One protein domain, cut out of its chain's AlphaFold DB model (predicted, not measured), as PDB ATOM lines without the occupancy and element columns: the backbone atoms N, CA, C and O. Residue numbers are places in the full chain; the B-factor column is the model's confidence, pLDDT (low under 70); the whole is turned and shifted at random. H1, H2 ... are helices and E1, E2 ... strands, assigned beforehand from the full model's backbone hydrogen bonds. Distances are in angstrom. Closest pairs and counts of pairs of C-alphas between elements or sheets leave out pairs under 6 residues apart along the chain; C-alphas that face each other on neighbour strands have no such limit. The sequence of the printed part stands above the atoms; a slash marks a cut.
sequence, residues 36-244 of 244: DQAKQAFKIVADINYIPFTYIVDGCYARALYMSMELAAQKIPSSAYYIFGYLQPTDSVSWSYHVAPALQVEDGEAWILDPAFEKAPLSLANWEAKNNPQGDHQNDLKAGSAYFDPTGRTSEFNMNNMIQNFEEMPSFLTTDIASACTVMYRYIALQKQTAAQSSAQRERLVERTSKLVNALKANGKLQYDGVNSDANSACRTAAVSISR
ATOM      1  N   ASP A  36     195.649 164.978 111.254       86.56
ATOM      2  CA  ASP A  36     194.757 165.861 110.500       86.56
ATOM      3  C   ASP A  36     193.407 166.062 111.199       86.56
ATOM      4  O   ASP A  36     192.920 167.195 111.252       86.56
ATOM      5  N   GLN A  37     192.843 165.025 111.831       86.81
ATOM      6  CA  GLN A  37     191.680 165.179 112.713       86.81
ATOM      7  C   GLN A  37     192.006 166.059 113.926       86.81
ATOM      8  O   GLN A  37     191.193 166.907 114.288       86.81
ATOM      9  N   ALA A  38     193.196 165.927 114.519       89.31
ATOM     10  CA  ALA A  38     193.637 166.771 115.628       89.31
ATOM     11  C   ALA A  38     193.764 168.250 115.210       89.31
ATOM     12  O   ALA A  38     193.268 169.145 115.898       89.31
ATOM     13  N   LYS A  39     194.347 168.528 114.034       90.00
ATOM     14  CA  LYS A  39     194.400 169.883 113.450       90.00
ATOM     15  C   LYS A  39     193.006 170.431 113.144       90.00
ATOM     16  O   LYS A  39     192.740 171.607 113.400       90.00
ATOM     17  N   GLN A  40     192.114 169.600 112.602       92.56
ATOM     18  CA  GLN A  40     190.729 169.983 112.337       92.56
ATOM     19  C   GLN A  40     190.001 170.330 113.639       92.56
ATOM     20  O   GLN A  40     189.346 171.368 113.710       92.56
ATOM     21  N   ALA A  41     190.143 169.500 114.670       93.50
ATOM     22  CA  ALA A  41     189.566 169.728 115.986       93.50
ATOM     23  C   ALA A  41     190.047 171.044 116.601       93.50
ATOM     24  O   ALA A  41     189.242 171.849 117.071       93.50
ATOM     25  N   PHE A  42     191.351 171.304 116.513       91.38
ATOM     26  CA  PHE A  42     191.928 172.568 116.935       91.38
ATOM     27  C   PHE A  42     191.307 173.758 116.194       91.38
ATOM     28  O   PHE A  42     190.874 174.718 116.828       91.38
ATOM     29  N   LYS A  43     191.202 173.682 114.861       94.69
ATOM     30  CA  LYS A  43     190.577 174.740 114.063       94.69
ATOM     31  C   LYS A  43     189.125 174.987 114.481       94.69
ATOM     32  O   LYS A  43     188.737 176.139 114.644       94.69
ATOM     33  N   ILE A  44     188.343 173.922 114.665       96.25
ATOM     34  CA  ILE A  44     186.948 174.011 115.120       96.25
ATOM     35  C   ILE A  44     186.878 174.780 116.437       96.25
ATOM     36  O   ILE A  44     186.125 175.743 116.542       96.25
ATOM     37  N   VAL A  45     187.687 174.381 117.420       96.50
ATOM     38  CA  VAL A  45     187.670 174.965 118.764       96.50
ATOM     39  C   VAL A  45     188.189 176.407 118.772       96.50
ATOM     40  O   VAL A  45     187.595 177.268 119.419       96.50
ATOM     41  N   ALA A  46     189.244 176.709 118.015       94.56
ATOM     42  CA  ALA A  46     189.808 178.054 117.914       94.56
ATOM     43  C   ALA A  46     188.869 179.065 117.230       94.56
ATOM     44  O   ALA A  46     188.939 180.260 117.524       94.56
ATOM     45  N   ASP A  47     187.987 178.596 116.342       96.50
ATOM     46  CA  ASP A  47     187.007 179.431 115.638       96.50
ATOM     47  C   ASP A  47     185.741 179.716 116.473       96.50
ATOM     48  O   ASP A  47     184.904 180.540 116.081       96.50
ATOM     49  N   ILE A  48     185.580 179.075 117.639       97.88
ATOM     50  CA  ILE A  48     184.447 179.323 118.532       97.88
ATOM     51  C   ILE A  48     184.513 180.767 119.046       97.88
ATOM     52  O   ILE A  48     185.383 181.156 119.822       97.88
ATOM     53  N   ASN A  49     183.522 181.570 118.665       97.19
ATOM     54  CA  ASN A  49     183.410 182.977 119.067       97.19
ATOM     55  C   ASN A  49     182.111 183.297 119.828       97.19
ATOM     56  O   ASN A  49     181.814 184.461 120.115       97.19
ATOM     57  N   TYR A  50     181.311 182.275 120.129       97.75
ATOM     58  CA  TYR A  50     179.993 182.411 120.749       97.75
ATOM     59  C   TYR A  50     179.984 182.046 122.244       97.75
ATOM     60  O   TYR A  50     178.960 182.226 122.895       97.75
ATOM     61  N   ILE A  51     181.116 181.599 122.807       97.94
ATOM     62  CA  ILE A  51     181.307 181.405 124.256       97.94
ATOM     63  C   ILE A  51     182.414 182.333 124.795       97.94
ATOM     64  O   ILE A  51     183.270 182.781 124.025       97.94
ATOM     65  N   PRO A  52     182.408 182.663 126.099       97.69
ATOM     66  CA  PRO A  52     183.272 183.686 126.667       97.69
ATOM     67  C   PRO A  52     184.650 183.153 127.098       97.69
ATOM     68  O   PRO A  52     184.895 182.965 128.287       97.69
ATOM     69  N   PHE A  53     185.576 182.930 126.159       97.50
ATOM     70  CA  PHE A  53     186.937 182.472 126.498       97.50
ATOM     71  C   PHE A  53     187.762 183.491 127.291       97.50
ATOM     72  O   PHE A  53     188.630 183.095 128.059       97.50
ATOM     73  N   THR A  54     187.489 184.792 127.146       96.88
ATOM     74  CA  THR A  54     188.262 185.830 127.855       96.88
ATOM     75  C   THR A  54     187.823 186.020 129.308       96.88
ATOM     76  O   THR A  54     188.544 186.628 130.097       96.88
ATOM     77  N   TYR A  55     186.653 185.492 129.684       97.56
ATOM     78  CA  TYR A  55     186.220 185.429 131.075       97.56
ATOM     79  C   TYR A  55     186.704 184.114 131.687       97.56
ATOM     80  O   TYR A  55     186.019 183.092 131.636       97.56
ATOM     81  N   ILE A  56     187.912 184.146 132.246       97.44
ATOM     82  CA  ILE A  56     188.563 182.953 132.800       97.44
ATOM     83  C   ILE A  56     188.201 182.696 134.269       97.44
ATOM     84  O   ILE A  56     188.484 181.624 134.780       97.44
ATOM     85  N   VAL A  57     187.557 183.647 134.954       97.94
ATOM     86  CA  VAL A  57     187.294 183.575 136.404       97.94
ATOM     87  C   VAL A  57     186.520 182.307 136.798       97.94
ATOM     88  O   VAL A  57     186.799 181.740 137.845       97.94
ATOM     89  N   ASP A  58     185.589 181.849 135.957       97.19
ATOM     90  CA  ASP A  58     184.793 180.630 136.165       97.19
ATOM     91  C   ASP A  58     184.304 180.080 134.803       97.19
ATOM     92  O   ASP A  58     184.523 180.694 133.752       97.19
ATOM     93  N   GLY A  59     183.626 178.931 134.784       96.94
ATOM     94  CA  GLY A  59     182.895 178.393 133.633       96.94
ATOM     95  C   GLY A  59     183.689 177.454 132.734       96.94
ATOM     96  O   GLY A  59     183.239 177.171 131.623       96.94
ATOM     97  N   CYS A  60     184.849 176.973 133.185       97.62
ATOM     98  CA  CYS A  60     185.682 176.029 132.436       97.62
ATOM     99  C   CYS A  60     184.904 174.775 132.016       97.62
ATOM    100  O   CYS A  60     184.917 174.424 130.842       97.62
ATOM    101  N   TYR A  61     184.117 174.192 132.921       96.88
ATOM    102  CA  TYR A  61     183.251 173.037 132.665       96.88
ATOM    103  C   TYR A  61     182.232 173.278 131.539       96.88
ATOM    104  O   TYR A  61     182.035 172.426 130.676       96.88
ATOM    105  N   ALA A  62     181.614 174.458 131.498       96.88
ATOM    106  CA  ALA A  62     180.652 174.812 130.459       96.88
ATOM    107  C   ALA A  62     181.342 175.086 129.113       96.88
ATOM    108  O   ALA A  62     180.838 174.661 128.073       96.88
ATOM    109  N   ARG A  63     182.514 175.741 129.119       98.19
ATOM    110  CA  ARG A  63     183.321 175.920 127.902       98.19
ATOM    111  C   ARG A  63     183.789 174.579 127.344       98.19
ATOM    112  O   ARG A  63     183.633 174.346 126.149       98.19
ATOM    113  N   ALA A  64     184.302 173.702 128.206       97.81
ATOM    114  CA  ALA A  64     184.731 172.356 127.850       97.81
ATOM    115  C   ALA A  64     183.594 171.560 127.208       97.81
ATOM    116  O   ALA A  64     183.791 171.016 126.125       97.81
ATOM    117  N   LEU A  65     182.386 171.595 127.786       97.81
ATOM    118  CA  LEU A  65     181.227 170.936 127.186       97.81
ATOM    119  C   LEU A  65     180.943 171.455 125.769       97.81
ATOM    120  O   LEU A  65     180.805 170.654 124.851       97.81
ATOM    121  N   TYR A  66     180.891 172.776 125.560       98.31
ATOM    122  CA  TYR A  66     180.632 173.343 124.230       98.31
ATOM    123  C   TYR A  66     181.708 172.985 123.207       98.31
ATOM    124  O   TYR A  66     181.377 172.696 122.058       98.31
ATOM    125  N   MET A  67     182.977 172.984 123.614       98.31
ATOM    126  CA  MET A  67     184.070 172.546 122.751       98.31
ATOM    127  C   MET A  67     183.909 171.063 122.382       98.31
ATOM    128  O   MET A  67     183.942 170.729 121.203       98.31
ATOM    129  N   SER A  68     183.615 170.187 123.344       97.81
ATOM    130  CA  SER A  68     183.342 168.769 123.075       97.81
ATOM    131  C   SER A  68     182.105 168.554 122.194       97.81
ATOM    132  O   SER A  68     182.107 167.675 121.336       97.81
ATOM    133  N   MET A  69     181.047 169.359 122.349       98.19
ATOM    134  CA  MET A  69     179.855 169.298 121.488       98.19
ATOM    135  C   MET A  69     180.186 169.649 120.033       98.19
ATOM    136  O   MET A  69     179.664 169.017 119.116       98.19
ATOM    137  N   GLU A  70     181.046 170.645 119.814       98.31
ATOM    138  CA  GLU A  70     181.521 171.037 118.483       98.31
ATOM    139  C   GLU A  70     182.309 169.912 117.803       98.31
ATOM    140  O   GLU A  70     182.055 169.583 116.641       98.31
ATOM    141  N   LEU A  71     183.201 169.256 118.547       96.94
ATOM    142  CA  LEU A  71     183.939 168.082 118.074       96.94
ATOM    143  C   LEU A  71     182.996 166.914 117.772       96.94
ATOM    144  O   LEU A  71     183.042 166.322 116.690       96.94
ATOM    145  N   ALA A  72     182.058 166.643 118.677       96.50
ATOM    146  CA  ALA A  72     181.090 165.568 118.537       96.50
ATOM    147  C   ALA A  72     180.128 165.769 117.355       96.50
ATOM    148  O   ALA A  72     179.716 164.801 116.711       96.50
ATOM    149  N   ALA A  73     179.786 167.017 117.022       96.81
ATOM    150  CA  ALA A  73     179.010 167.340 115.826       96.81
ATOM    151  C   ALA A  73     179.742 166.925 114.535       96.81
ATOM    152  O   ALA A  73     179.089 166.587 113.549       96.81
ATOM    153  N   GLN A  74     181.078 166.890 114.564       95.38
ATOM    154  CA  GLN A  74     181.941 166.405 113.480       95.38
ATOM    155  C   GLN A  74     182.364 164.936 113.647       95.38
ATOM    156  O   GLN A  74     183.217 164.461 112.901       95.38
ATOM    157  N   LYS A  75     181.767 164.206 114.601       93.69
ATOM    158  CA  LYS A  75     182.126 162.821 114.953       93.69
ATOM    159  C   LYS A  75     183.589 162.648 115.383       93.69
ATOM    160  O   LYS A  75     184.163 161.578 115.204       93.69
ATOM    161  N   ILE A  76     184.187 163.695 115.947       92.50
ATOM    162  CA  ILE A  76     185.517 163.633 116.551       92.50
ATOM    163  C   ILE A  76     185.320 163.286 118.035       92.50
ATOM    164  O   ILE A  76     184.663 164.057 118.741       92.50
ATOM    165  N   PRO A  77     185.818 162.132 118.518       91.50
ATOM    166  CA  PRO A  77     185.767 161.800 119.937       91.50
ATOM    167  C   PRO A  77     186.674 162.735 120.735       91.50
ATOM    168  O   PRO A  77     187.735 163.137 120.265       91.50
ATOM    169  N   SER A  78     186.268 163.059 121.958       93.50
ATOM    170  CA  SER A  78     187.063 163.872 122.877       93.50
ATOM    171  C   SER A  78     186.887 163.394 124.309       93.50
ATOM    172  O   SER A  78     185.781 163.013 124.700       93.50
ATOM    173  N   SER A  79     187.950 163.490 125.097       93.38
ATOM    174  CA  SER A  79     187.919 163.379 126.555       93.38
ATOM    175  C   SER A  79     187.851 164.767 127.193       93.38
ATOM    176  O   SER A  79     188.085 165.770 126.524       93.38
ATOM    177  N   ALA A  80     187.539 164.839 128.483       94.00
ATOM    178  CA  ALA A  80     187.666 166.035 129.306       94.00
ATOM    179  C   ALA A  80     188.770 165.788 130.339       94.00
ATOM    180  O   ALA A  80     188.636 164.894 131.174       94.00
ATOM    181  N   TYR A  81     189.857 166.550 130.261       94.81
ATOM    182  CA  TYR A  81     190.982 166.449 131.184       94.81
ATOM    183  C   TYR A  81     190.806 167.456 132.311       94.81
ATOM    184  O   TYR A  81     190.629 168.646 132.050       94.81
ATOM    185  N   TYR A  82     190.847 166.980 133.549       95.69
ATOM    186  CA  TYR A  82     190.712 167.781 134.754       95.69
ATOM    187  C   TYR A  82     192.044 167.854 135.486       95.69
ATOM    188  O   TYR A  82     192.742 166.852 135.614       95.69
ATOM    189  N   ILE A  83     192.329 169.023 136.044       96.69
ATOM    190  CA  ILE A  83     193.357 169.226 137.064       96.69
ATOM    191  C   ILE A  83     192.686 169.815 138.304       96.69
ATOM    192  O   ILE A  83     191.913 170.766 138.195       96.69
ATOM    193  N   PHE A  84     192.966 169.252 139.474       97.06
ATOM    194  CA  PHE A  84     192.426 169.644 140.777       97.06
ATOM    195  C   PHE A  84     193.554 170.077 141.705       97.06
ATOM    196  O   PHE A  84     194.592 169.425 141.760       97.06
ATOM    197  N   GLY A  85     193.337 171.136 142.479       97.31
ATOM    198  CA  GLY A  85     194.323 171.668 143.420       97.31
ATOM    199  C   GLY A  85     194.108 173.157 143.661       97.31
ATOM    200  O   GLY A  85     193.100 173.718 143.242       97.31
ATOM    201  N   TYR A  86     195.058 173.816 144.320       98.06
ATOM    202  CA  TYR A  86     195.080 175.280 144.350       98.06
ATOM    203  C   TYR A  86     195.794 175.793 143.092       98.06
ATOM    204  O   TYR A  86     197.021 175.769 143.010       98.06
ATOM    205  N   LEU A  87     195.008 176.191 142.088       98.50
ATOM    206  CA  LEU A  87     195.486 176.640 140.777       98.50
ATOM    207  C   LEU A  87     195.482 178.165 140.719       98.50
ATOM    208  O   LEU A  87     194.504 178.785 141.144       98.50
ATOM    209  N   GLN A  88     196.533 178.772 140.168       98.19
ATOM    210  CA  GLN A  88     196.662 180.228 140.074       98.19
ATOM    211  C   GLN A  88     197.129 180.661 138.673       98.19
ATOM    212  O   GLN A  88     198.256 181.130 138.505       98.19
ATOM    213  N   PRO A  89     196.279 180.525 137.640       97.62
ATOM    214  CA  PRO A  89     196.617 180.847 136.245       97.62
ATOM    215  C   PRO A  89     197.053 182.306 136.026       97.62
ATOM    216  O   PRO A  89     197.715 182.621 135.041       97.62
ATOM    217  N   THR A  90     196.640 183.218 136.913       97.12
ATOM    218  CA  THR A  90     197.066 184.623 136.949       97.12
ATOM    219  C   THR A  90     197.104 185.095 138.399       97.12
ATOM    220  O   THR A  90     196.412 184.531 139.243       97.12
ATOM    221  N   ASP A  91     197.781 186.207 138.679       96.56
ATOM    222  CA  ASP A  91     197.849 186.779 140.035       96.56
ATOM    223  C   ASP A  91     196.474 187.117 140.643       96.56
ATOM    224  O   ASP A  91     196.324 187.167 141.861       96.56
ATOM    225  N   SER A  92     195.456 187.343 139.803       96.50
ATOM    226  CA  SER A  92     194.109 187.772 140.219       96.50
ATOM    227  C   SER A  92     193.033 186.685 140.175       96.50
ATOM    228  O   SER A  92     191.891 186.946 140.549       96.50
ATOM    229  N   VAL A  93     193.361 185.490 139.679       97.25
ATOM    230  CA  VAL A  93     192.395 184.403 139.478       97.25
ATOM    231  C   VAL A  93     192.958 183.129 140.072       97.25
ATOM    232  O   VAL A  93     194.072 182.732 139.741       97.25
ATOM    233  N   SER A  94     192.155 182.471 140.900       98.00
ATOM    234  CA  SER A  94     192.459 181.152 141.435       98.00
ATOM    235  C   SER A  94     191.292 180.200 141.230       98.00
ATOM    236  O   SER A  94     190.136 180.617 141.337       98.00
ATOM    237  N   TRP A  95     191.593 178.923 141.029       98.06
ATOM    238  CA  TRP A  95     190.597 177.867 140.888       98.06
ATOM    239  C   TRP A  95     190.909 176.694 141.815       98.06
ATOM    240  O   TRP A  95     192.066 176.454 142.156       98.06
ATOM    241  N   SER A  96     189.874 175.949 142.205       97.19
ATOM    242  CA  SER A  96     190.035 174.639 142.851       97.19
ATOM    243  C   SER A  96     190.202 173.499 141.840       97.19
ATOM    244  O   SER A  96     190.638 172.405 142.198       97.19
ATOM    245  N   TYR A  97     189.822 173.740 140.583       97.25
ATOM    246  CA  TYR A  97     190.042 172.842 139.459       97.25
ATOM    247  C   TYR A  97     189.924 173.587 138.125       97.25
ATOM    248  O   TYR A  97     189.291 174.640 138.044       97.25
ATOM    249  N   HIS A  98     190.475 173.002 137.065       98.00
ATOM    250  CA  HIS A  98     190.255 173.432 135.686       98.00
ATOM    251  C   HIS A  98     190.020 172.224 134.786       98.00
ATOM    252  O   HIS A  98     190.438 171.112 135.107       98.00
ATOM    253  N   VAL A  99     189.317 172.436 133.675       97.25
ATOM    254  CA  VAL A  99     188.996 171.378 132.713       97.25
ATOM    255  C   VAL A  99     189.019 171.903 131.288       97.25
ATOM    256  O   VAL A  99     188.517 172.995 131.010       97.25
ATOM    257  N   ALA A 100     189.561 171.091 130.383       97.50
ATOM    258  CA  ALA A 100     189.547 171.329 128.948       97.50
ATOM    259  C   ALA A 100     189.428 170.001 128.171       97.50
ATOM    260  O   ALA A 100     189.797 168.945 128.691       97.50
ATOM    261  N   PRO A 101     188.905 170.016 126.933       95.94
ATOM    262  CA  PRO A 101     188.905 168.842 126.079       95.94
ATOM    263  C   PRO A 101     190.321 168.368 125.763       95.94
ATOM    264  O   PRO A 101     191.215 169.174 125.497       95.94
ATOM    265  N   ALA A 102     190.482 167.053 125.724       94.00
ATOM    266  CA  ALA A 102     191.708 166.376 125.346       94.00
ATOM    267  C   ALA A 102     191.454 165.416 124.184       94.00
ATOM    268  O   ALA A 102     190.411 164.756 124.121       94.00
ATOM    269  N   LEU A 103     192.432 165.327 123.288       91.38
ATOM    270  CA  LEU A 103     192.474 164.375 122.187       91.38
ATOM    271  C   LEU A 103     193.710 163.506 122.330       91.38
ATOM    272  O   LEU A 103     194.809 164.031 122.485       91.38
ATOM    273  N   GLN A 104     193.544 162.193 122.229       86.81
ATOM    274  CA  GLN A 104     194.677 161.292 122.114       86.81
ATOM    275  C   GLN A 104     195.094 161.243 120.641       86.81
ATOM    276  O   GLN A 104     194.293 160.854 119.799       86.81
ATOM    277  N   VAL A 105     196.312 161.664 120.308       85.50
ATOM    278  CA  VAL A 105     196.812 161.621 118.923       85.50
ATOM    279  C   VAL A 105     197.558 160.301 118.698       85.50
ATOM    280  O   VAL A 105     198.131 159.750 119.636       85.50
ATOM    281  N   GLU A 106     197.535 159.765 117.474       79.06
ATOM    282  CA  GLU A 106     198.155 158.471 117.111       79.06
ATOM    283  C   GLU A 106     199.632 158.321 117.532       79.06
ATOM    284  O   GLU A 106     200.058 157.214 117.853       79.06
ATOM    285  N   ASP A 107     200.381 159.422 117.635       71.12
ATOM    286  CA  ASP A 107     201.780 159.438 118.098       71.12
ATOM    287  C   ASP A 107     201.932 159.332 119.634       71.12
ATOM    288  O   ASP A 107     203.031 159.448 120.177       71.12
ATOM    289  N   GLY A 108     200.833 159.103 120.357       71.19
ATOM    290  CA  GLY A 108     200.821 158.810 121.790       71.19
ATOM    291  C   GLY A 108     200.757 160.032 122.710       71.19
ATOM    292  O   GLY A 108     200.529 159.867 123.909       71.19
ATOM    293  N   GLU A 109     200.890 161.251 122.188       80.94
ATOM    294  CA  GLU A 109     200.738 162.474 122.984       80.94
ATOM    295  C   GLU A 109     199.273 162.936 123.030       80.94
ATOM    296  O   GLU A 109     198.590 163.027 122.006       80.94
ATOM    297  N   ALA A 110     198.789 163.255 124.233       85.88
ATOM    298  CA  ALA A 110     197.497 163.898 124.414       85.88
ATOM    299  C   ALA A 110     197.613 165.407 124.155       85.88
ATOM    300  O   ALA A 110     198.459 166.090 124.739       85.88
ATOM    301  N   TRP A 111     196.739 165.935 123.302       91.81
ATOM    302  CA  TRP A 111     196.633 167.365 123.021       91.81
ATOM    303  C   TRP A 111     195.438 167.960 123.753       91.81
ATOM    304  O   TRP A 111     194.310 167.492 123.597       91.81
ATOM    305  N   ILE A 112     195.681 169.025 124.513       95.38
ATOM    306  CA  ILE A 112     194.654 169.803 125.201       95.38
ATOM    307  C   ILE A 112     194.214 170.977 124.323       95.38
ATOM    308  O   ILE A 112     195.040 171.712 123.772       95.38
ATOM    309  N   LEU A 113     192.899 171.166 124.207       96.44
ATOM    310  CA  LEU A 113     192.274 172.241 123.441       96.44
ATOM    311  C   LEU A 113     191.691 173.288 124.395       96.44
ATOM    312  O   LEU A 113     190.598 173.103 124.926       96.44
ATOM    313  N   ASP A 114     192.401 174.398 124.608       97.56
ATOM    314  CA  ASP A 114     191.966 175.420 125.568       97.56
ATOM    315  C   ASP A 114     192.214 176.864 125.089       97.56
ATOM    316  O   ASP A 114     193.206 177.492 125.472       97.56
ATOM    317  N   PRO A 115     191.288 177.443 124.297       97.25
ATOM    318  CA  PRO A 115     191.373 178.830 123.838       97.25
ATOM    319  C   PRO A 115     191.307 179.891 124.939       97.25
ATOM    320  O   PRO A 115     191.530 181.065 124.640       97.25
ATOM    321  N   ALA A 116     190.993 179.524 126.190       95.38
ATOM    322  CA  ALA A 116     191.132 180.452 127.312       95.38
ATOM    323  C   ALA A 116     192.612 180.729 127.632       95.38
ATOM    324  O   ALA A 116     192.932 181.803 128.142       95.38
ATOM    325  N   PHE A 117     193.503 179.792 127.291       95.19
ATOM    326  CA  PHE A 117     194.946 179.952 127.406       95.19
ATOM    327  C   PHE A 117     195.631 180.202 126.069       95.19
ATOM    328  O   PHE A 117     196.403 181.151 125.961       95.19
ATOM    329  N   GLU A 118     195.392 179.350 125.072       94.06
ATOM    330  CA  GLU A 118     196.103 179.396 123.798       94.06
ATOM    331  C   GLU A 118     195.204 179.054 122.619       94.06
ATOM    332  O   GLU A 118     194.401 178.125 122.640       94.06
ATOM    333  N   LYS A 119     195.429 179.763 121.515       88.44
ATOM    334  CA  LYS A 119     194.866 179.409 120.208       88.44
ATOM    335  C   LYS A 119     195.787 178.438 119.476       88.44
ATOM    336  O   LYS A 119     196.005 178.596 118.286       88.44
ATOM    337  N   ALA A 120     196.380 177.485 120.174       89.25
ATOM    338  CA  ALA A 120     197.128 176.376 119.599       89.25
ATOM    339  C   ALA A 120     196.933 175.162 120.517       89.25
ATOM    340  O   ALA A 120     196.673 175.362 121.707       89.25
ATOM    341  N   PRO A 121     197.039 173.921 120.008       88.06
ATOM    342  CA  PRO A 121     197.045 172.748 120.870       88.06
ATOM    343  C   PRO A 121     198.173 172.851 121.894       88.06
ATOM    344  O   PRO A 121     199.288 173.263 121.566       88.06
ATOM    345  N   LEU A 122     197.877 172.465 123.129       93.69
ATOM    346  CA  LEU A 122     198.859 172.369 124.196       93.69
ATOM    347  C   LEU A 122     199.185 170.901 124.446       93.69
ATOM    348  O   LEU A 122     198.284 170.064 124.478       93.69
ATOM    349  N   SER A 123     200.458 170.596 124.686       92.88
ATOM    350  CA  SER A 123     200.793 169.358 125.386       92.88
ATOM    351  C   SER A 123     200.203 169.401 126.793       92.88
ATOM    352  O   SER A 123     200.009 170.483 127.363       92.88
ATOM    353  N   LEU A 124     199.956 168.229 127.379       91.56
ATOM    354  CA  LEU A 124     199.456 168.134 128.749       91.56
ATOM    355  C   LEU A 124     200.337 168.922 129.735       91.56
ATOM    356  O   LEU A 124     199.833 169.780 130.450       91.56
ATOM    357  N   ALA A 125     201.658 168.720 129.690       94.06
ATOM    358  CA  ALA A 125     202.597 169.405 130.580       94.06
ATOM    359  C   ALA A 125     202.554 170.939 130.435       94.06
ATOM    360  O   ALA A 125     202.603 171.664 131.428       94.06
ATOM    361  N   ASN A 126     202.425 171.459 129.207       96.62
ATOM    362  CA  ASN A 126     202.319 172.904 128.987       96.62
ATOM    363  C   ASN A 126     200.981 173.462 129.492       96.62
ATOM    364  O   ASN A 126     200.932 174.589 129.989       96.62
ATOM    365  N   TRP A 127     199.896 172.697 129.366       97.38
ATOM    366  CA  TRP A 127     198.596 173.081 129.909       97.38
ATOM    367  C   TRP A 127     198.593 173.059 131.444       97.38
ATOM    368  O   TRP A 127     198.151 174.025 132.063       97.38
ATOM    369  N   GLU A 128     199.154 172.029 132.078       96.75
ATOM    370  CA  GLU A 128     199.328 171.956 133.537       96.75
ATOM    371  C   GLU A 128     200.174 173.121 134.065       96.75
ATOM    372  O   GLU A 128     199.778 173.797 135.016       96.75
ATOM    373  N   ALA A 129     201.287 173.438 133.396       97.75
ATOM    374  CA  ALA A 129     202.127 174.577 133.756       97.75
ATOM    375  C   ALA A 129     201.360 175.912 133.703       97.75
ATOM    376  O   ALA A 129     201.529 176.758 134.577       97.75
ATOM    377  N   LYS A 130     200.473 176.095 132.715       98.00
ATOM    378  CA  LYS A 130     199.618 177.293 132.598       98.00
ATOM    379  C   LYS A 130     198.525 177.373 133.662       98.00
ATOM    380  O   LYS A 130     198.123 178.475 134.026       98.00
ATOM    381  N   ASN A 131     198.068 176.237 134.186       98.25
ATOM    382  CA  ASN A 131     197.188 176.207 135.358       98.25
ATOM    383  C   ASN A 131     197.910 176.627 136.646       98.25
ATOM    384  O   ASN A 131     197.253 177.042 137.602       98.25
ATOM    385  N   ASN A 132     199.246 176.559 136.653       98.19
ATOM    386  CA  ASN A 132     200.117 177.042 137.721       98.19
ATOM    387  C   ASN A 132     199.690 176.528 139.117       98.19
ATOM    388  O   ASN A 132     199.290 177.324 139.979       98.19
ATOM    389  N   PRO A 133     199.722 175.200 139.347       97.94
ATOM    390  CA  PRO A 133     199.403 174.622 140.648       97.94
ATOM    391  C   PRO A 133     200.410 175.094 141.707       97.94
ATOM    392  O   PRO A 133     201.619 174.967 141.536       97.94
ATOM    393  N   GLN A 134     199.913 175.616 142.825       97.94
ATOM    394  CA  GLN A 134     200.726 176.157 143.925       97.94
ATOM    395  C   GLN A 134     201.063 175.101 144.999       97.94
ATOM    396  O   GLN A 134     201.273 175.429 146.168       97.94
ATOM    397  N   GLY A 135     201.069 173.820 144.627       96.06
ATOM    398  CA  GLY A 135     201.286 172.694 145.530       96.06
ATOM    399  C   GLY A 135     200.840 171.368 144.918       96.06
ATOM    400  O   GLY A 135     200.803 171.218 143.691       96.06
ATOM    401  N   ASP A 136     200.487 170.418 145.785       97.31
ATOM    402  CA  ASP A 136     199.947 169.126 145.367       97.31
ATOM    403  C   ASP A 136     198.687 169.320 144.516       97.31
ATOM    404  O   ASP A 136     197.795 170.112 144.837       97.31
ATOM    405  N   HIS A 137     198.622 168.570 143.424       97.19
ATOM    406  CA  HIS A 137     197.489 168.547 142.514       97.19
ATOM    407  C   HIS A 137     197.229 167.118 142.044       97.19
ATOM    408  O   HIS A 137     198.067 166.225 142.187       97.19
ATOM    409  N   GLN A 138     196.032 166.898 141.518       96.25
ATOM    410  CA  GLN A 138     195.598 165.618 140.977       96.25
ATOM    411  C   GLN A 138     194.992 165.830 139.605       96.25
ATOM    412  O   GLN A 138     194.326 166.837 139.369       96.25
ATOM    413  N   ASN A 139     195.168 164.844 138.738       93.56
ATOM    414  CA  ASN A 139     194.561 164.841 137.422       93.56
ATOM    415  C   ASN A 139     193.491 163.761 137.333       93.56
ATOM    416  O   ASN A 139     193.623 162.688 137.924       93.56
ATOM    417  N   ASP A 140     192.452 164.048 136.563       92.06
ATOM    418  CA  ASP A 140     191.408 163.093 136.215       92.06
ATOM    419  C   ASP A 140     191.074 163.236 134.732       92.06
ATOM    420  O   ASP A 140     191.301 164.279 134.116       92.06
ATOM    421  N   LEU A 141     190.508 162.190 134.150       91.25
ATOM    422  CA  LEU A 141     190.096 162.189 132.759       91.25
ATOM    423  C   LEU A 141     188.704 161.604 132.665       91.25
ATOM    424  O   LEU A 141     188.462 160.511 133.143       91.25
ATOM    425  N   LYS A 142     187.793 162.308 132.009       92.56
ATOM    426  CA  LYS A 142     186.424 161.842 131.790       92.56
ATOM    427  C   LYS A 142     186.100 161.846 130.311       92.56
ATOM    428  O   LYS A 142     186.883 162.306 129.475       92.56
ATOM    429  N   ALA A 143     184.912 161.370 129.970       93.06
ATOM    430  CA  ALA A 143     184.377 161.598 128.639       93.06
ATOM    431  C   ALA A 143     184.188 163.095 128.355       93.06
ATOM    432  O   ALA A 143     183.797 163.851 129.240       93.06
ATOM    433  N   GLY A 144     184.377 163.529 127.106       92.69
ATOM    434  CA  GLY A 144     184.169 164.930 126.713       92.69
ATOM    435  C   GLY A 144     182.725 165.416 126.889       92.69
ATOM    436  O   GLY A 144     182.492 166.619 126.978       92.69
ATOM    437  N   SER A 145     181.762 164.496 126.984       93.62
ATOM    438  CA  SER A 145     180.363 164.788 127.316       93.62
ATOM    439  C   SER A 145     180.094 164.934 128.815       93.62
ATOM    440  O   SER A 145     178.936 165.088 129.205       93.62
ATOM    441  N   ALA A 146     181.126 164.876 129.663       91.12
ATOM    442  CA  ALA A 146     181.013 165.175 131.081       91.12
ATOM    443  C   ALA A 146     180.798 166.680 131.285       91.12
ATOM    444  O   ALA A 146     181.667 167.507 131.018       91.12
ATOM    445  N   TYR A 147     179.640 167.030 131.820       86.25
ATOM    446  CA  TYR A 147     179.380 168.322 132.433       86.25
ATOM    447  C   TYR A 147     179.009 168.015 133.864       86.25
ATOM    448  O   TYR A 147     178.035 167.303 134.042       86.25
ATOM    449  N   PHE A 148     179.811 168.477 134.833       71.81
ATOM    450  CA  PHE A 148     179.601 168.260 136.270       71.81
ATOM    451  C   PHE A 148     178.879 166.928 136.555       71.81
ATOM    452  O   PHE A 148     177.662 166.930 136.641       71.81
ATOM    453  N   ASP A 149     179.597 165.798 136.606       67.50
ATOM    454  CA  ASP A 149     178.994 164.450 136.615       67.50
ATOM    455  C   ASP A 149     178.798 163.880 138.041       67.50
ATOM    456  O   ASP A 149     179.651 163.120 138.507       67.50
ATOM    457  N   PRO A 150     177.700 164.198 138.763       63.84
ATOM    458  CA  PRO A 150     177.382 163.579 140.047       63.84
ATOM    459  C   PRO A 150     176.817 162.164 139.879       63.84
ATOM    460  O   PRO A 150     176.709 161.430 140.855       63.84
ATOM    461  N   THR A 151     176.410 161.794 138.661       65.44
ATOM    462  CA  THR A 151     175.774 160.503 138.367       65.44
ATOM    463  C   THR A 151     176.787 159.375 138.202       65.44
ATOM    464  O   THR A 151     176.415 158.207 138.258       65.44
ATOM    465  N   GLY A 152     178.057 159.720 137.976       75.81
ATOM    466  CA  GLY A 152     179.107 158.769 137.641       75.81
ATOM    467  C   GLY A 152     178.958 158.175 136.239       75.81
ATOM    468  O   GLY A 152     179.627 157.194 135.929       75.81
ATOM    469  N   ARG A 153     178.124 158.747 135.364       79.06
ATOM    470  CA  ARG A 153     177.906 158.255 133.990       79.06
ATOM    471  C   ARG A 153     179.194 158.209 133.173       79.06
ATOM    472  O   ARG A 153     179.308 157.427 132.240       79.06
ATOM    473  N   THR A 154     180.144 159.070 133.501       81.69
ATOM    474  CA  THR A 154     181.445 159.161 132.840       81.69
ATOM    475  C   THR A 154     182.579 158.613 133.703       81.69
ATOM    476  O   THR A 154     183.730 158.696 133.294       81.69
ATOM    477  N   SER A 155     182.262 158.033 134.870       80.25
ATOM    478  CA  SER A 155     183.246 157.557 135.857       80.25
ATOM    479  C   SER A 155     184.043 156.334 135.413       80.25
ATOM    480  O   SER A 155     185.117 156.075 135.951       80.25
ATOM    481  N   GLU A 156     183.538 155.585 134.431       78.62
ATOM    482  CA  GLU A 156     184.280 154.476 133.831       78.62
ATOM    483  C   GLU A 156     185.478 154.964 133.013       78.62
ATOM    484  O   GLU A 156     186.462 154.234 132.887       78.62
ATOM    485  N   PHE A 157     185.429 156.202 132.512       80.81
ATOM    486  CA  PHE A 157     186.546 156.815 131.813       80.81
ATOM    487  C   PHE A 157     187.491 157.446 132.824       80.81
ATOM    488  O   PHE A 157     187.055 158.164 133.717       80.81
ATOM    489  N   ASN A 158     188.775 157.128 132.691       83.00
ATOM    490  CA  ASN A 158     189.856 157.646 133.523       83.00
ATOM    491  C   ASN A 158     191.183 157.559 132.762       83.00
ATOM    492  O   ASN A 158     191.232 157.105 131.619       83.00
ATOM    493  N   MET A 159     192.275 157.963 133.407       78.88
ATOM    494  CA  MET A 159     193.622 157.942 132.821       78.88
ATOM    495  C   MET A 159     194.058 156.563 132.288       78.88
ATOM    496  O   MET A 159     194.883 156.499 131.383       78.88
ATOM    497  N   ASN A 160     193.502 155.468 132.815       77.81
ATOM    498  CA  ASN A 160     193.789 154.096 132.382       77.81
ATOM    499  C   ASN A 160     192.717 153.517 131.444       77.81
ATOM    500  O   ASN A 160     192.900 152.423 130.915       77.81
ATOM    501  N   ASN A 161     191.594 154.213 131.264       78.94
ATOM    502  CA  ASN A 161     190.472 153.774 130.441       78.94
ATOM    503  C   ASN A 161     189.913 154.965 129.659       78.94
ATOM    504  O   ASN A 161     188.895 155.554 130.018       78.94
ATOM    505  N   MET A 162     190.632 155.379 128.621       81.06
ATOM    506  CA  MET A 162     190.200 156.480 127.761       81.06
ATOM    507  C   MET A 162     189.086 156.014 126.817       81.06
ATOM    508  O   MET A 162     188.985 154.827 126.513       81.06
ATOM    509  N   ILE A 163     188.275 156.949 126.313       85.00
ATOM    510  CA  ILE A 163     187.363 156.671 125.190       85.00
ATOM    511  C   ILE A 163     188.204 156.098 124.047       85.00
ATOM    512  O   ILE A 163     189.251 156.676 123.768       85.00
ATOM    513  N   GLN A 164     187.774 155.006 123.404       80.69
ATOM    514  CA  GLN A 164     188.528 154.384 122.307       80.69
ATOM    515  C   GLN A 164     187.985 154.708 120.920       80.69
ATOM    516  O   GLN A 164     188.678 154.418 119.954       80.69
ATOM    517  N   ASN A 165     186.794 155.301 120.780       86.75
ATOM    518  CA  ASN A 165     186.225 155.756 119.503       86.75
ATOM    519  C   ASN A 165     185.014 156.681 119.707       86.75
ATOM    520  O   ASN A 165     184.564 156.916 120.831       86.75
ATOM    521  N   PHE A 166     184.482 157.240 118.614       90.50
ATOM    522  CA  PHE A 166     183.302 158.099 118.708       90.50
ATOM    523  C   PHE A 166     182.072 157.328 119.192       90.50
ATOM    524  O   PHE A 166     181.280 157.893 119.942       90.50
ATOM    525  N   GLU A 167     181.899 156.060 118.815       90.94
ATOM    526  CA  GLU A 167     180.770 155.230 119.244       90.94
ATOM    527  C   GLU A 167     180.717 155.045 120.769       90.94
ATOM    528  O   GLU A 167     179.637 155.172 121.346       90.94
ATOM    529  N   GLU A 168     181.862 154.871 121.427       88.94
ATOM    530  CA  GLU A 168     181.997 154.712 122.881       88.94
ATOM    531  C   GLU A 168     181.788 155.999 123.670       88.94
ATOM    532  O   GLU A 168     181.422 155.943 124.841       88.94
ATOM    533  N   MET A 169     181.991 157.171 123.057       91.06
ATOM    534  CA  MET A 169     181.798 158.434 123.764       91.06
ATOM    535  C   MET A 169     180.343 158.549 124.263       91.06
ATOM    536  O   MET A 169     179.419 158.568 123.440       91.06
ATOM    537  N   PRO A 170     180.099 158.682 125.576       93.50
ATOM    538  CA  PRO A 170     178.750 158.786 126.114       93.50
ATOM    539  C   PRO A 170     177.967 159.967 125.532       93.50
ATOM    540  O   PRO A 170     178.540 161.013 125.214       93.50
ATOM    541  N   SER A 171     176.644 159.836 125.456       95.12
ATOM    542  CA  SER A 171     175.749 160.911 125.006       95.12
ATOM    543  C   SER A 171     175.850 162.170 125.871       95.12
ATOM    544  O   SER A 171     176.176 162.111 127.052       95.12
ATOM    545  N   PHE A 172     175.530 163.323 125.298       94.06
ATOM    546  CA  PHE A 172     175.365 164.581 126.019       94.06
ATOM    547  C   PHE A 172     173.946 164.654 126.585       94.06
ATOM    548  O   PHE A 172     172.980 164.369 125.866       94.06
ATOM    549  N   LEU A 173     173.811 165.037 127.857       92.44
ATOM    550  CA  LEU A 173     172.507 165.190 128.498       92.44
ATOM    551  C   LEU A 173     171.893 166.551 128.163       92.44
ATOM    552  O   LEU A 173     172.581 167.570 128.070       92.44
ATOM    553  N   THR A 174     170.574 166.590 127.995       91.38
ATOM    554  CA  THR A 174     169.875 167.851 127.725       91.38
ATOM    555  C   THR A 174     169.961 168.850 128.879       91.38
ATOM    556  O   THR A 174     170.060 170.053 128.624       91.38
ATOM    557  N   THR A 175     169.972 168.380 130.130       89.56
ATOM    558  CA  THR A 175     170.151 169.227 131.324       89.56
ATOM    559  C   THR A 175     171.540 169.853 131.410       89.56
ATOM    560  O   THR A 175     171.657 171.038 131.734       89.56
ATOM    561  N   ASP A 176     172.578 169.094 131.064       92.44
ATOM    562  CA  ASP A 176     173.966 169.549 131.011       92.44
ATOM    563  C   ASP A 176     174.120 170.687 130.001       92.44
ATOM    564  O   ASP A 176     174.618 171.765 130.327       92.44
ATOM    565  N   ILE A 177     173.598 170.492 128.784       93.50
ATOM    566  CA  ILE A 177     173.621 171.505 127.720       93.50
ATOM    567  C   ILE A 177     172.850 172.764 128.147       93.50
ATOM    568  O   ILE A 177     173.321 173.886 127.950       93.50
ATOM    569  N   ALA A 178     171.669 172.599 128.747       90.81
ATOM    570  CA  ALA A 178     170.859 173.706 129.254       90.81
ATOM    571  C   ALA A 178     171.591 174.522 130.335       90.81
ATOM    572  O   ALA A 178     171.586 175.763 130.314       90.81
ATOM    573  N   SER A 179     172.245 173.824 131.262       90.69
ATOM    574  CA  SER A 179     173.024 174.420 132.344       90.69
ATOM    575  C   SER A 179     174.246 175.152 131.792       90.69
ATOM    576  O   SER A 179     174.437 176.333 132.094       90.69
ATOM    577  N   ALA A 180     175.000 174.515 130.890       94.44
ATOM    578  CA  ALA A 180     176.139 175.121 130.210       94.44
ATOM    579  C   ALA A 180     175.734 176.387 129.448       94.44
ATOM    580  O   ALA A 180     176.385 177.421 129.603       94.44
ATOM    581  N   CYS A 181     174.632 176.356 128.683       94.44
ATOM    582  CA  CYS A 181     174.146 177.553 127.996       94.44
ATOM    583  C   CYS A 181     173.849 178.680 128.990       94.44
ATOM    584  O   CYS A 181     174.281 179.812 128.778       94.44
ATOM    585  N   THR A 182     173.145 178.387 130.088       91.94
ATOM    586  CA  THR A 182     172.795 179.398 131.097       91.94
ATOM    587  C   THR A 182     174.043 180.066 131.682       91.94
ATOM    588  O   THR A 182     174.089 181.295 131.802       91.94
ATOM    589  N   VAL A 183     175.075 179.277 131.996       93.69
ATOM    590  CA  VAL A 183     176.366 179.775 132.495       93.69
ATOM    591  C   VAL A 183     177.055 180.646 131.440       93.69
ATOM    592  O   VAL A 183     177.401 181.794 131.726       93.69
ATOM    593  N   MET A 184     177.191 180.164 130.199       96.56
ATOM    594  CA  MET A 184     177.832 180.925 129.119       96.56
ATOM    595  C   MET A 184     177.084 182.227 128.816       96.56
ATOM    596  O   MET A 184     177.708 183.280 128.698       96.56
ATOM    597  N   TYR A 185     175.751 182.195 128.778       94.94
ATOM    598  CA  TYR A 185     174.917 183.373 128.545       94.94
ATOM    599  C   TYR A 185     175.170 184.462 129.597       94.94
ATOM    600  O   TYR A 185     175.308 185.646 129.264       94.94
ATOM    601  N   ARG A 186     175.270 184.075 130.875       93.94
ATOM    602  CA  ARG A 186     175.601 184.992 131.976       93.94
ATOM    603  C   ARG A 186     177.012 185.556 131.817       93.94
ATOM    604  O   ARG A 186     177.169 186.775 131.801       93.94
ATOM    605  N   TYR A 187     178.007 184.695 131.622       96.94
ATOM    606  CA  TYR A 187     179.418 185.091 131.583       96.94
ATOM    607  C   TYR A 187     179.817 185.895 130.348       96.94
ATOM    608  O   TYR A 187     180.762 186.676 130.419       96.94
ATOM    609  N   ILE A 188     179.064 185.810 129.248       97.12
ATOM    610  CA  ILE A 188     179.259 186.693 128.091       97.12
ATOM    611  C   ILE A 188     179.239 188.175 128.502       97.12
ATOM    612  O   ILE A 188     180.083 188.939 128.036       97.12
ATOM    613  N   ALA A 189     178.359 188.590 129.420       95.31
ATOM    614  CA  ALA A 189     178.303 189.983 129.873       95.31
ATOM    615  C   ALA A 189     179.429 190.383 130.840       95.31
ATOM    616  O   ALA A 189     179.595 191.571 131.095       95.31
ATOM    617  N   LEU A 190     180.189 189.420 131.366       96.44
ATOM    618  CA  LEU A 190     181.299 189.670 132.291       96.44
ATOM    619  C   LEU A 190     182.645 189.832 131.569       96.44
ATOM    620  O   LEU A 190     183.640 190.210 132.182       96.44
ATOM    621  N   GLN A 191     182.691 189.556 130.265       95.00
ATOM    622  CA  GLN A 191     183.862 189.844 129.442       95.00
ATOM    623  C   GLN A 191     184.026 191.346 129.212       95.00
ATOM    624  O   GLN A 191     183.061 192.111 129.205       95.00
ATOM    625  N   LYS A 192     185.261 191.763 128.921       94.75
ATOM    626  CA  LYS A 192     185.567 193.135 128.500       94.75
ATOM    627  C   LYS A 192     185.068 193.376 127.072       94.75
ATOM    628  O   LYS A 192     185.815 193.215 126.114       94.75
ATOM    629  N   GLN A 193     183.798 193.747 126.935       96.62
ATOM    630  CA  GLN A 193     183.163 194.078 125.660       96.62
ATOM    631  C   GLN A 193     181.981 195.036 125.842       96.62
ATOM    632  O   GLN A 193     181.480 195.235 126.946       96.62
ATOM    633  N   THR A 194     181.522 195.638 124.747       97.56
ATOM    634  CA  THR A 194     180.335 196.505 124.754       97.56
ATOM    635  C   THR A 194     179.045 195.703 124.955       97.56
ATOM    636  O   THR A 194     178.972 194.512 124.639       97.56
ATOM    637  N   ALA A 195     177.980 196.371 125.407       95.94
ATOM    638  CA  ALA A 195     176.659 195.753 125.537       95.94
ATOM    639  C   ALA A 195     176.140 195.183 124.200       95.94
ATOM    640  O   ALA A 195     175.579 194.090 124.175       95.94
ATOM    641  N   ALA A 196     176.389 195.878 123.082       96.94
ATOM    642  CA  ALA A 196     176.009 195.410 121.750       96.94
ATOM    643  C   ALA A 196     176.758 194.125 121.350       96.94
ATOM    644  O   ALA A 196     176.138 193.175 120.874       96.94
ATOM    645  N   GLN A 197     178.072 194.056 121.599       97.62
ATOM    646  CA  GLN A 197     178.866 192.841 121.363       97.62
ATOM    647  C   GLN A 197     178.388 191.674 122.233       97.62
ATOM    648  O   GLN A 197     178.237 190.563 121.726       97.62
ATOM    649  N   SER A 198     178.086 191.941 123.507       96.12
ATOM    650  CA  SER A 198     177.524 190.962 124.443       96.12
ATOM    651  C   SER A 198     176.175 190.412 123.959       96.12
ATOM    652  O   SER A 198     175.990 189.195 123.911       96.12
ATOM    653  N   SER A 199     175.258 191.282 123.514       95.12
ATOM    654  CA  SER A 199     173.966 190.872 122.940       95.12
ATOM    655  C   SER A 199     174.153 190.001 121.697       95.12
ATOM    656  O   SER A 199     173.638 188.886 121.638       95.12
ATOM    657  N   ALA A 200     174.975 190.450 120.745       96.69
ATOM    658  CA  ALA A 200     175.240 189.698 119.522       96.69
ATOM    659  C   ALA A 200     175.905 188.337 119.805       96.69
ATOM    660  O   ALA A 200     175.638 187.350 119.122       96.69
ATOM    661  N   GLN A 201     176.784 188.254 120.809       97.12
ATOM    662  CA  GLN A 201     177.414 186.992 121.199       97.12
ATOM    663  C   GLN A 201     176.410 186.023 121.841       97.12
ATOM    664  O   GLN A 201     176.444 184.831 121.543       97.12
ATOM    665  N   ARG A 202     175.480 186.527 122.659       95.12
ATOM    666  CA  ARG A 202     174.375 185.747 123.241       95.12
ATOM    667  C   ARG A 202     173.422 185.193 122.185       95.12
ATOM    668  O   ARG A 202     173.017 184.039 122.282       95.12
ATOM    669  N   GLU A 203     173.107 185.975 121.157       94.19
ATOM    670  CA  GLU A 203     172.309 185.502 120.019       94.19
ATOM    671  C   GLU A 203     173.009 184.346 119.292       94.19
ATOM    672  O   GLU A 203     172.407 183.287 119.094       94.19
ATOM    673  N   ARG A 204     174.311 184.494 118.994       96.44
ATOM    674  CA  ARG A 204     175.119 183.417 118.395       96.44
ATOM    675  C   ARG A 204     175.175 182.171 119.276       96.44
ATOM    676  O   ARG A 204     175.097 181.065 118.746       96.44
ATOM    677  N   LEU A 205     175.278 182.326 120.600       95.69
ATOM    678  CA  LEU A 205     175.254 181.208 121.547       95.69
ATOM    679  C   LEU A 205     173.959 180.399 121.416       95.69
ATOM    680  O   LEU A 205     174.010 179.178 121.273       95.69
ATOM    681  N   VAL A 206     172.801 181.067 121.433       93.19
ATOM    682  CA  VAL A 206     171.491 180.406 121.333       93.19
ATOM    683  C   VAL A 206     171.326 179.713 119.980       93.19
ATOM    684  O   VAL A 206     170.931 178.546 119.925       93.19
ATOM    685  N   GLU A 207     171.666 180.398 118.885       94.00
ATOM    686  CA  GLU A 207     171.587 179.831 117.537       94.00
ATOM    687  C   GLU A 207     172.487 178.598 117.394       94.00
ATOM    688  O   GLU A 207     172.053 177.546 116.908       94.00
ATOM    689  N   ARG A 208     173.744 178.702 117.843       96.75
ATOM    690  CA  ARG A 208     174.710 177.615 117.705       96.75
ATOM    691  C   ARG A 208     174.365 176.424 118.587       96.75
ATOM    692  O   ARG A 208     174.473 175.297 118.116       96.75
ATOM    693  N   THR A 209     173.858 176.657 119.797       95.25
ATOM    694  CA  THR A 209     173.366 175.588 120.682       95.25
ATOM    695  C   THR A 209     172.286 174.754 119.991       95.25
ATOM    696  O   THR A 209     172.380 173.531 119.984       95.25
ATOM    697  N   SER A 210     171.334 175.395 119.304       93.00
ATOM    698  CA  SER A 210     170.301 174.696 118.523       93.00
ATOM    699  C   SER A 210     170.870 173.826 117.412       93.00
ATOM    700  O   SER A 210     170.488 172.660 117.264       93.00
ATOM    701  N   LYS A 211     171.846 174.349 116.667       95.44
ATOM    702  CA  LYS A 211     172.546 173.577 115.633       95.44
ATOM    703  C   LYS A 211     173.283 172.372 116.229       95.44
ATOM    704  O   LYS A 211     173.178 171.280 115.677       95.44
ATOM    705  N   LEU A 212     173.970 172.551 117.357       96.50
ATOM    706  CA  LEU A 212     174.703 171.478 118.031       96.50
ATOM    707  C   LEU A 212     173.770 170.400 118.585       96.50
ATOM    708  O   LEU A 212     174.003 169.227 118.334       96.50
ATOM    709  N   VAL A 213     172.677 170.768 119.256       94.31
ATOM    710  CA  VAL A 213     171.679 169.809 119.763       94.31
ATOM    711  C   VAL A 213     171.124 168.942 118.629       94.31
ATOM    712  O   VAL A 213     171.042 167.721 118.764       94.31
ATOM    713  N   ASN A 214     170.806 169.547 117.481       93.88
ATOM    714  CA  ASN A 214     170.341 168.806 116.307       93.88
ATOM    715  C   ASN A 214     171.424 167.881 115.733       93.88
ATOM    716  O   ASN A 214     171.123 166.738 115.393       93.88
ATOM    717  N   ALA A 215     172.675 168.345 115.654       96.44
ATOM    718  CA  ALA A 215     173.794 167.529 115.185       96.44
ATOM    719  C   ALA A 215     174.070 166.342 116.122       96.44
ATOM    720  O   ALA A 215     174.218 165.215 115.659       96.44
ATOM    721  N   LEU A 216     174.059 166.563 117.439       96.06
ATOM    722  CA  LEU A 216     174.218 165.510 118.442       96.06
ATOM    723  C   LEU A 216     173.094 164.481 118.349       96.06
ATOM    724  O   LEU A 216     173.364 163.282 118.368       96.06
ATOM    725  N   LYS A 217     171.844 164.926 118.175       95.06
ATOM    726  CA  LYS A 217     170.709 164.031 117.932       95.06
ATOM    727  C   LYS A 217     170.911 163.198 116.665       95.06
ATOM    728  O   LYS A 217     170.716 161.988 116.706       95.06
ATOM    729  N   ALA A 218     171.325 163.825 115.563       96.44
ATOM    730  CA  ALA A 218     171.596 163.137 114.300       96.44
ATOM    731  C   ALA A 218     172.755 162.129 114.409       96.44
ATOM    732  O   ALA A 218     172.720 161.083 113.767       96.44
ATOM    733  N   ASN A 219     173.744 162.414 115.258       96.12
ATOM    734  CA  ASN A 219     174.881 161.535 115.530       96.12
ATOM    735  C   ASN A 219     174.598 160.484 116.623       96.12
ATOM    736  O   ASN A 219     175.506 159.742 116.984       96.12
ATOM    737  N   GLY A 220     173.379 160.417 117.178       95.94
ATOM    738  CA  GLY A 220     173.038 159.482 118.258       95.94
ATOM    739  C   GLY A 220     173.734 159.781 119.593       95.94
ATOM    740  O   GLY A 220     173.862 158.894 120.428       95.94
ATOM    741  N   LYS A 221     174.196 161.021 119.794       95.81
ATOM    742  CA  LYS A 221     174.929 161.491 120.982       95.81
ATOM    743  C   LYS A 221     174.136 162.467 121.841       95.81
ATOM    744  O   LYS A 221     174.721 163.200 122.628       95.81
ATOM    745  N   LEU A 222     172.816 162.507 121.705       94.50
ATOM    746  CA  LEU A 222     171.951 163.295 122.578       94.50
ATOM    747  C   LEU A 222     171.067 162.358 123.397       94.50
ATOM    748  O   LEU A 222     170.392 161.500 122.832       94.50
ATOM    749  N   GLN A 223     171.036 162.558 124.710       93.06
ATOM    750  CA  GLN A 223     170.161 161.836 125.624       93.06
ATOM    751  C   GLN A 223     169.247 162.819 126.359       93.06
ATOM    752  O   GLN A 223     169.700 163.806 126.936       93.06
ATOM    753  N   TYR A 224     167.948 162.523 126.339       90.69
ATOM    754  CA  TYR A 224     166.935 163.261 127.085       90.69
ATOM    755  C   TYR A 224     166.795 162.650 128.480       90.69
ATOM    756  O   TYR A 224     166.492 161.466 128.609       90.69
ATOM    757  N   ASP A 225     167.000 163.452 129.517       86.88
ATOM    758  CA  ASP A 225     167.112 163.009 130.911       86.88
ATOM    759  C   ASP A 225     166.014 163.583 131.824       86.88
ATOM    760  O   ASP A 225     166.192 163.765 133.023       86.88
ATOM    761  N   GLY A 226     164.828 163.820 131.254       71.31
ATOM    762  CA  GLY A 226     163.598 164.040 132.025       71.31
ATOM    763  C   GLY A 226     163.199 165.498 132.248       71.31
ATOM    764  O   GLY A 226     162.118 165.749 132.779       71.31
ATOM    765  N   VAL A 227     163.985 166.471 131.780       64.12
ATOM    766  CA  VAL A 227     163.520 167.862 131.707       64.12
ATOM    767  C   VAL A 227     162.882 168.074 130.339       64.12
ATOM    768  O   VAL A 227     163.555 168.096 129.314       64.12
ATOM    769  N   ASN A 228     161.554 168.227 130.321       52.31
ATOM    770  CA  ASN A 228     160.730 168.382 129.109       52.31
ATOM    771  C   ASN A 228     161.008 169.690 128.329       52.31
ATOM    772  O   ASN A 228     160.288 170.048 127.398       52.31
ATOM    773  N   SER A 229     162.040 170.435 128.726       54.41
ATOM    774  CA  SER A 229     162.560 171.570 127.990       54.41
ATOM    775  C   SER A 229     163.535 171.054 126.939       54.41
ATOM    776  O   SER A 229     164.637 170.619 127.267       54.41
ATOM    777  N   ASP A 230     163.154 171.163 125.665       66.81
ATOM    778  CA  ASP A 230     164.096 171.329 124.554       66.81
ATOM    779  C   ASP A 230     165.325 172.104 125.071       66.81
ATOM    780  O   ASP A 230     165.148 173.196 125.615       66.81
ATOM    781  N   ALA A 231     166.542 171.557 124.977       65.94
ATOM    782  CA  ALA A 231     167.752 172.218 125.490       65.94
ATOM    783  C   ALA A 231     167.872 173.668 124.968       65.94
ATOM    784  O   ALA A 231     168.369 174.566 125.654       65.94
ATOM    785  N   ASN A 232     167.289 173.937 123.796       67.69
ATOM    786  CA  ASN A 232     167.178 175.277 123.233       67.69
ATOM    787  C   ASN A 232     166.188 176.174 123.978       67.69
ATOM    788  O   ASN A 232     166.404 177.379 124.077       67.69
ATOM    789  N   SER A 233     165.092 175.626 124.498       71.88
ATOM    790  CA  SER A 233     164.138 176.369 125.325       71.88
ATOM    791  C   SER A 233     164.741 176.781 126.667       71.88
ATOM    792  O   SER A 233     164.510 177.913 127.081       71.88
ATOM    793  N   ALA A 234     165.588 175.962 127.297       68.75
ATOM    794  CA  ALA A 234     166.306 176.367 128.510       68.75
ATOM    795  C   ALA A 234     167.307 177.501 128.229       68.75
ATOM    796  O   ALA A 234     167.299 178.525 128.912       68.75
ATOM    797  N   CYS A 235     168.074 177.376 127.142       74.56
ATOM    798  CA  CYS A 235     168.996 178.408 126.666       74.56
ATOM    799  C   CYS A 235     168.270 179.740 126.365       74.56
ATOM    800  O   CYS A 235     168.701 180.814 126.785       74.56
ATOM    801  N   ARG A 236     167.093 179.672 125.726       72.44
ATOM    802  CA  ARG A 236     166.213 180.830 125.482       72.44
ATOM    803  C   ARG A 236     165.567 181.382 126.759       72.44
ATOM    804  O   ARG A 236     165.398 182.588 126.882       72.44
ATOM    805  N   THR A 237     165.227 180.537 127.729       74.31
ATOM    806  CA  THR A 237     164.616 180.974 128.998       74.31
ATOM    807  C   THR A 237     165.625 181.719 129.871       74.31
ATOM    808  O   THR A 237     165.289 182.742 130.474       74.31
ATOM    809  N   ALA A 238     166.888 181.277 129.879       64.06
ATOM    810  CA  ALA A 238     167.982 182.027 130.490       64.06
ATOM    811  C   ALA A 238     168.085 183.445 129.896       64.06
ATOM    812  O   ALA A 238     168.242 184.406 130.647       64.06
ATOM    813  N   ALA A 239     167.886 183.591 128.580       64.19
ATOM    814  CA  ALA A 239     167.878 184.895 127.922       64.19
ATOM    815  C   ALA A 239     166.760 185.818 128.431       64.19
ATOM    816  O   ALA A 239     167.016 186.982 128.732       64.19
ATOM    817  N   VAL A 240     165.546 185.282 128.591       65.31
ATOM    818  CA  VAL A 240     164.366 186.043 129.042       65.31
ATOM    819  C   VAL A 240     164.446 186.433 130.523       65.31
ATOM    820  O   VAL A 240     164.012 187.522 130.899       65.31
ATOM    821  N   SER A 241     164.995 185.566 131.377       61.75
ATOM    822  CA  SER A 241     165.061 185.815 132.828       61.75
ATOM    823  C   SER A 241     166.063 186.902 133.231       61.75
ATOM    824  O   SER A 241     165.887 187.513 134.275       61.75
ATOM    825  N   ILE A 242     167.085 187.161 132.409       59.00
ATOM    826  CA  ILE A 242     168.135 188.161 132.680       59.00
ATOM    827  C   ILE A 242     167.783 189.540 132.092       59.00
ATOM    828  O   ILE A 242     168.369 190.544 132.477       59.00
ATOM    829  N   SER A 243     166.832 189.608 131.155       54.91
ATOM    830  CA  SER A 243     166.351 190.871 130.573       54.91
ATOM    831  C   SER A 243     165.278 191.592 131.403       54.91
ATOM    832  O   SER A 243     164.793 192.635 130.972       54.91
ATOM    833  N   ARG A 244     164.865 191.016 132.538       48.53
ATOM    834  CA  ARG A 244     163.926 191.614 133.498       48.53
ATOM    835  C   ARG A 244     164.692 192.148 134.695       48.53
ATOM    836  O   ARG A 244     164.278 193.212 135.194       48.53
TER     837      ARG A 244
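This is residues 36 to 244 of the 244 residues of the protein "Gln_deamidase_2 domain-containing protein" of Proteobacteria bacterium (UniProt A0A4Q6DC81). A four-stranded sheet, curled like part of a barrel, wraps round the short helix H3, and a bundle of three helices, H4, H5 and H6, makes the other side of the domain. Between them sits H2, packed on E2 of the sheet and on H4 and H5, while H1 covers part of E2 beside H2. The printed part has 209 residues with six named helices and four named strands, in the order H1 H2 E1 E2 E3 H3 E4 H4 H5 H6; the sheet, E3 - E2 - E1 - E4, is antiparallel and the class is mixed, helices and strands. The whole is compact and rounded, with a radius of gyration of the C-alphas of 16.3 A and spans of 46 by 41 by 33 A.

The strongly twisted sheet holds E1, residues 79 to 90, E2, residues 93 to 105, E3, residues 110 to 112, and E4, residues 133 to 143. E1, E2 and E3 form a meander, each strand the antiparallel neighbour of the one before. N 82 and O 140 of E1 and E4 are 2.8 A apart, N 81 and O 100 of E1 and E2 2.9 A, and N 111 and O 103 of E3 and E2 2.8 A, each within hydrogen-bond range. E1 bends by 98 degrees at residue 86, E2 by 79 at 96 and E4 by 95 at 136. The sheet curls round H3, residues 124 to 131; the closest C-alphas of E1 and H3, Pro 89 and Asn 131, are 4.8 A apart. H2, residues 60 to 73, is on the opposite face at a height over the sheet of 8.6 A, over E2 and along the strands. H1, residues 36 to 46, is on the sheet at a height of 10.3 A; its residue Val 45 comes closest to Met 67 of H2, C-alphas 5.9 A apart, where they touch at a steep tilt of 48 degrees. With residues 61 to 66 alone H2 touches H4, residues 174 to 188: the closest C-alphas, Ala 62 and Ala 180, are 4.5 A apart. H5, residues 195 to 218, and H6, residues 231 to 242, complete an up and down bundle with H4, each running against the one before. H4 and H5 form a helical hairpin at a shallow tilt of 17 degrees, closest at the C-alphas of Tyr 185 and Arg 202, 5.8 A. In the six helices every O i to N i+4 pair is within hydrogen-bond range.

H1 begins at C-alpha 36, (194.757, 165.861, 110.500). H5 is 34.9 A long, E2 31.0 A, E1 25.4 A, E4 23.2 A and H4 21.1 A. H6 ends at C-alpha 242, (168.135, 188.161, 132.680).

The C-alphas farthest apart, Asp 107 and Arg 244, are 52.0 A apart. The printed part has no cut; its long links are H1 to H2, E3 to H3, E4 to H4 with 30 residues, and H5 to H6. Residues 172 to 173 pair in parallel with 222 to 223. Mean pLDDT of the printed part is 90.2; 17 residues are under 70, at 149 to 151, 227 to 232, 234 and 238 to 244.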